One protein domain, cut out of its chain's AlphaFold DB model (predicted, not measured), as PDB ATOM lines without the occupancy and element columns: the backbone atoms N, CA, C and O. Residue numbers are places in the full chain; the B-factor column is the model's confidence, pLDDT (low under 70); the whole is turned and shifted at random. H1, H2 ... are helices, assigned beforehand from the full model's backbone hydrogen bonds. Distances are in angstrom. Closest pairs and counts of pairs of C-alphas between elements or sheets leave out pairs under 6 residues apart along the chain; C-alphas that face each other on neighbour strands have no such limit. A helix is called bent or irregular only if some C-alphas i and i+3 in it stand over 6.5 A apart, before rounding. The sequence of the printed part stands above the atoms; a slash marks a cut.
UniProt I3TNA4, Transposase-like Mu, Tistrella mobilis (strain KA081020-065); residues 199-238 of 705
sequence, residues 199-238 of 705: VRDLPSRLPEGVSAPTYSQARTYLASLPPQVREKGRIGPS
ATOM      1  N   VAL A 199     115.670 172.052 210.759       93.12
ATOM      2  CA  VAL A 199     115.592 172.149 212.228       93.12
ATOM      3  C   VAL A 199     114.261 172.746 212.683       93.12
ATOM      4  O   VAL A 199     113.719 172.293 213.687       93.12
ATOM      5  N   ARG A 200     113.714 173.717 211.942       91.75
ATOM      6  CA  ARG A 200     112.390 174.290 212.222       91.75
ATOM      7  C   ARG A 200     111.277 173.249 212.104       91.75
ATOM      8  O   ARG A 200     110.367 173.245 212.925       91.75
ATOM      9  N   ASP A 201     111.358 172.375 211.105       88.38
ATOM     10  CA  ASP A 201     110.295 171.413 210.801       88.38
ATOM     11  C   ASP A 201     110.480 170.075 211.561       88.38
ATOM     12  O   ASP A 201     109.528 169.308 211.719       88.38
ATOM     13  N   LEU A 202     111.683 169.807 212.088       92.25
ATOM     14  CA  LEU A 202     112.050 168.589 212.824       92.25
ATOM     15  C   LEU A 202     111.126 168.238 214.010       92.25
ATOM     16  O   LEU A 202     110.806 167.055 214.129       92.25
ATOM     17  N   PRO A 203     110.648 169.178 214.857       92.38
ATOM     18  CA  PRO A 203     109.781 168.847 215.992       92.38
ATOM     19  C   PRO A 203     108.525 168.058 215.609       92.38
ATOM     20  O   PRO A 203     108.097 167.200 216.369       92.38
ATOM     21  N   SER A 204     107.979 168.278 214.407       89.81
ATOM     22  CA  SER A 204     106.794 167.560 213.905       89.81
ATOM     23  C   SER A 204     107.033 166.073 213.604       89.81
ATOM     24  O   SER A 204     106.086 165.324 213.378       89.81
ATOM     25  N   ARG A 205     108.298 165.645 213.559       87.75
ATOM     26  CA  ARG A 205     108.727 164.284 213.209       87.75
ATOM     27  C   ARG A 205     109.377 163.548 214.381       87.75
ATOM     28  O   ARG A 205     109.745 162.388 214.215       87.75
ATOM     29  N   LEU A 206     109.559 164.210 215.524       92.06
ATOM     30  CA  LEU A 206     110.161 163.605 216.708       92.06
ATOM     31  C   LEU A 206     109.106 162.838 217.524       92.06
ATOM     32  O   LEU A 206     107.977 163.311 217.642       92.06
ATOM     33  N   PRO A 207     109.457 161.679 218.110       89.94
ATOM     34  CA  PRO A 207     108.599 160.989 219.071       89.94
ATOM     35  C   PRO A 207     108.322 161.831 220.322       89.94
ATOM     36  O   PRO A 207     109.132 162.685 220.702       89.94
ATOM     37  N   GLU A 208     107.219 161.530 221.011       85.94
ATOM     38  CA  GLU A 208     106.916 162.132 222.312       85.94
ATOM     39  C   GLU A 208     108.072 161.918 223.305       85.94
ATOM     40  O   GLU A 208     108.645 160.834 223.409       85.94
ATOM     41  N   GLY A 209     108.445 162.984 224.019       84.50
ATOM     42  CA  GLY A 209     109.550 162.975 224.984       84.50
ATOM     43  C   GLY A 209     110.944 163.251 224.402       84.50
ATOM     44  O   GLY A 209     111.894 163.388 225.173       84.50
ATOM     45  N   VAL A 210     111.101 163.396 223.078       89.81
ATOM     46  CA  VAL A 210     112.390 163.754 222.457       89.81
ATOM     47  C   VAL A 210     112.470 165.258 222.193       89.81
ATOM     48  O   VAL A 210     111.766 165.798 221.343       89.81
ATOM     49  N   SER A 211     113.374 165.955 222.888       90.25
ATOM     50  CA  SER A 211     113.616 167.384 222.651       90.25
ATOM     51  C   SER A 211     114.369 167.628 221.340       90.25
ATOM     52  O   SER A 211     115.367 166.965 221.045       90.25
ATOM     53  N   ALA A 212     113.914 168.619 220.572       90.12
ATOM     54  CA  ALA A 212     114.559 169.014 219.325       90.12
ATOM     55  C   ALA A 212     115.935 169.674 219.562       90.12
ATOM     56  O   ALA A 212     116.118 170.389 220.551       90.12
ATOM     57  N   PRO A 213     116.908 169.475 218.656       93.62
ATOM     58  CA  PRO A 213     118.195 170.152 218.716       93.62
ATOM     59  C   PRO A 213     118.084 171.639 218.382       93.62
ATOM     60  O   PRO A 213     117.275 172.066 217.561       93.62
ATOM     61  N   THR A 214     119.017 172.421 218.917       94.31
ATOM     62  CA  THR A 214     119.322 173.756 218.390       94.31
ATOM     63  C   THR A 214     119.961 173.664 217.000       94.31
ATOM     64  O   THR A 214     120.598 172.663 216.652       94.31
ATOM     65  N   TYR A 215     119.888 174.746 216.220       93.75
ATOM     66  CA  TYR A 215     120.568 174.841 214.921       93.75
ATOM     67  C   TYR A 215     122.061 174.482 215.011       93.75
ATOM     68  O   TYR A 215     122.577 173.723 214.189       93.75
ATOM     69  N   SER A 216     122.750 174.974 216.044       93.75
ATOM     70  CA  SER A 216     124.169 174.694 216.271       93.75
ATOM     71  C   SER A 216     124.438 173.210 216.521       93.75
ATOM     72  O   SER A 216     125.396 172.668 215.967       93.75
ATOM     73  N   GLN A 217     123.590 172.532 217.302       93.25
ATOM     74  CA  GLN A 217     123.711 171.093 217.563       93.25
ATOM     75  C   GLN A 217     123.454 170.272 216.297       93.25
ATOM     76  O   GLN A 217     124.255 169.398 215.968       93.25
ATOM     77  N   ALA A 218     122.403 170.603 215.541       93.00
ATOM     78  CA  ALA A 218     122.080 169.942 214.279       93.00
ATOM     79  C   ALA A 218     123.202 170.104 213.239       93.00
ATOM     80  O   ALA A 218     123.645 169.126 212.638       93.00
ATOM     81  N   ARG A 219     123.725 171.327 213.071       94.12
ATOM     82  CA  ARG A 219     124.854 171.608 212.171       94.12
ATOM     83  C   ARG A 219     126.110 170.842 212.583       94.12
ATOM     84  O   ARG A 219     126.788 170.288 211.724       94.12
ATOM     85  N   THR A 220     126.417 170.809 213.880       91.44
ATOM     86  CA  THR A 220     127.599 170.108 214.410       91.44
ATOM     87  C   THR A 220     127.487 168.598 214.215       91.44
ATOM     88  O   THR A 220     128.455 167.977 213.789       91.44
ATOM     89  N   TYR A 221     126.305 168.016 214.441       93.19
ATOM     90  CA  TYR A 221     126.057 166.599 214.175       93.19
ATOM     91  C   TYR A 221     126.185 166.266 212.683       93.19
ATOM     92  O   TYR A 221     126.912 165.353 212.312       93.19
ATOM     93  N   LEU A 222     125.572 167.048 211.789       92.56
ATOM     94  CA  LEU A 222     125.738 166.827 210.349       92.56
ATOM     95  C   LEU A 222     127.206 166.972 209.912       92.56
ATOM     96  O   LEU A 222     127.656 166.255 209.024       92.56
ATOM     97  N   ALA A 223     127.972 167.878 210.521       91.88
ATOM     98  CA  ALA A 223     129.395 168.037 210.232       91.88
ATOM     99  C   ALA A 223     130.266 166.885 210.767       91.88
ATOM    100  O   ALA A 223     131.327 166.637 210.197       91.88
ATOM    101  N   SER A 224     129.841 166.188 211.827       89.50
ATOM    102  CA  SER A 224     130.587 165.051 212.383       89.50
ATOM    103  C   SER A 224     130.415 163.763 211.572       89.50
ATOM    104  O   SER A 224     131.266 162.876 211.645       89.50
ATOM    105  N   LEU A 225     129.345 163.656 210.777       89.69
ATOM    106  CA  LEU A 225     129.102 162.507 209.911       89.69
ATOM    107  C   LEU A 225     130.089 162.462 208.732       89.69
ATOM    108  O   LEU A 225     130.363 163.495 208.111       89.69
ATOM    109  N   PRO A 226     130.553 161.263 208.324       89.75
ATOM    110  CA  PRO A 226     131.284 161.105 207.074       89.75
ATOM    111  C   PRO A 226     130.467 161.656 205.890       89.75
ATOM    112  O   PRO A 226     129.271 161.351 205.797       89.75
ATOM    113  N   PRO A 227     131.070 162.411 204.950       89.62
ATOM    114  CA  PRO A 227     130.339 163.034 203.845       89.62
ATOM    115  C   PRO A 227     129.495 162.049 203.028       89.62
ATOM    116  O   PRO A 227     128.370 162.356 202.652       89.62
ATOM    117  N   GLN A 228     129.991 160.829 202.809       89.19
ATOM    118  CA  GLN A 228     129.283 159.792 202.051       89.19
ATOM    119  C   GLN A 228     128.013 159.330 202.769       89.19
ATOM    120  O   GLN A 228     127.015 159.018 202.127       89.19
ATOM    121  N   VAL A 229     128.049 159.282 204.105       88.31
ATOM    122  CA  VAL A 229     126.886 158.939 204.926       88.31
ATOM    123  C   VAL A 229     125.922 160.115 204.932       88.31
ATOM    124  O   VAL A 229     124.736 159.927 204.670       88.31
ATOM    125  N   ARG A 230     126.415 161.330 205.173       91.62
ATOM    126  CA  ARG A 230     125.589 162.537 205.235       91.62
ATOM    127  C   ARG A 230     124.807 162.780 203.944       91.62
ATOM    128  O   ARG A 230     123.595 162.953 203.994       91.62
ATOM    129  N   GLU A 231     125.482 162.732 202.799       89.94
ATOM    130  CA  GLU A 231     124.899 163.086 201.498       89.94
ATOM    131  C   GLU A 231     124.136 161.927 200.825       89.94
ATOM    132  O   GLU A 231     123.564 162.092 199.745       89.94
ATOM    133  N   LYS A 232     124.117 160.728 201.431       88.25
ATOM    134  CA  LYS A 232     123.463 159.539 200.859       88.25
ATOM    135  C   LYS A 232     121.985 159.805 200.570       88.25
ATOM    136  O   LYS A 232     121.228 160.085 201.487       88.25
ATOM    137  N   GLY A 233     121.571 159.671 199.310       84.69
ATOM    138  CA  GLY A 233     120.187 159.910 198.877       84.69
ATOM    139  C   GLY A 233     119.828 161.388 198.681       84.69
ATOM    140  O   GLY A 233     118.864 161.670 197.983       84.69
ATOM    141  N   ARG A 234     120.631 162.322 199.211       87.94
ATOM    142  CA  ARG A 234     120.463 163.767 199.006       87.94
ATOM    143  C   ARG A 234     121.038 164.228 197.665       87.94
ATOM    144  O   ARG A 234     120.486 165.113 197.020       87.94
ATOM    145  N   ILE A 235     122.158 163.636 197.249       87.38
ATOM    146  CA  ILE A 235     122.818 163.928 195.970       87.38
ATOM    147  C   ILE A 235     122.726 162.734 195.018       87.38
ATOM    148  O   ILE A 235     122.710 161.577 195.445       87.38
ATOM    149  N   GLY A 236     122.696 163.015 193.714       84.12
ATOM    150  CA  GLY A 236     122.635 161.978 192.685       84.12
ATOM    151  C   GLY A 236     123.895 161.093 192.625       84.12
ATOM    152  O   GLY A 236     124.958 161.492 193.118       84.12
ATOM    153  N   PRO A 237     123.824 159.918 191.967       79.19
ATOM    154  CA  PRO A 237     124.930 158.954 191.900       79.19
ATOM    155  C   PRO A 237     126.257 159.542 191.393       79.19
ATOM    156  O   PRO A 237     127.313 159.246 191.946       79.19
ATOM    157  N   SER A 238     126.219 160.432 190.396       73.88
ATOM    158  CA  SER A 238     127.422 161.079 189.849       73.88
ATOM    159  C   SER A 238     128.102 162.017 190.850       73.88
ATOM    160  O   SER A 238     129.326 162.029 190.949       73.88
TER     161      SER A 238
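Overview. This is residues 199 to 238 of the 705 residues of the protein "Transposase-like Mu" of Tistrella mobilis (strain KA081020-065) (UniProt I3TNA4). Start at residue 199 and you trace a loose, open arch of three short helices with no packed core: H2, the longest, spans the middle, H1 stands crosswise near its beginning, and H3 comes just after its other end. The link from H1 to H2 loops out and folds back, with residues 205 to 210 sticking out on one side, and the closing tail, residues 232 to 238, sticks out at the other end. The printed part has 40 residues with three named helices, in the order H1, H2, H3, and no named strand, and its class is all helix. It is loose, with a radius of gyration of the C-alphas of 12.5 A, and the C-alphas span 38 by 18 by 15 A along their three main axes.

Arrangement. Begin with H1, residues 199 to 205, and look from there to H2, residues 215 to 224. The two are close but not clearly touching, with 2 pairs of C-alphas within 8 A. Their closest C-alphas are those of Val 199 and Tyr 215, 6.3 A apart. Their lines stand at 86 degrees, about perpendicular, and their centres are 14.7 A apart. H1 is irregular, and its line is a rough one: the C-alphas of Arg 200 and Pro 203 are 7.1 A apart, against about 5 A in a regular helix. Go on from H2 to H3, residues 227 to 230, and you find these two also close but not clearly touching, with 1 pair of C-alphas within 8 A. That closest pair is Leu 222 and Arg 230, their C-alphas 6.7 A apart, while the two centres are 13.3 A apart. H1 and H3 are apart. In the backbone, every O i to N i+4 pair of H2 is within hydrogen-bond range. In H1, 0 of 3 such pairs are within range, beside 2 of 4 pairs of O i to N i+3; H3 is too short for an O i to N i+4 pair, and its 1 pair of O i to N i+3 is within range.

Along the chain. Find C-alpha 199 at (115.592, 172.149, 212.228); from there H1 runs to C-alpha 205, 10.5 A away. Residues 206 to 214 then lead to H2, which you pick up at C-alpha 215, at (120.568, 174.841, 214.921). H2 runs through 10 residues to Ser 224, and its first and last C-alphas are 14.2 A apart. After Leu 225 and Pro 226 comes H3, four residues and 5.0 A from first to last C-alpha, which ends with C-alpha 230 at (125.589, 162.537, 205.235).

Size, cuts and confidence. Look at Gly 209, between H1 and H2, and at Ser 238, the last printed residue: their C-alphas are the two farthest apart, at 39.5 A. From the first to the last printed C-alpha it is 27.6 A. The link from H1 to H2, of 9 residues, is short, the link from H2 to H3, of 2 residues, is tight, and there is no long link. Three stretches stand free: residues 205 to 210; residues 223 to 229, of which 227 to 229 belong to H3; and residues 232 to 238. The printed part has no cut. In the B-factor column you will read a mean pLDDT of the printed part of 89.7, and no printed residue is under 70.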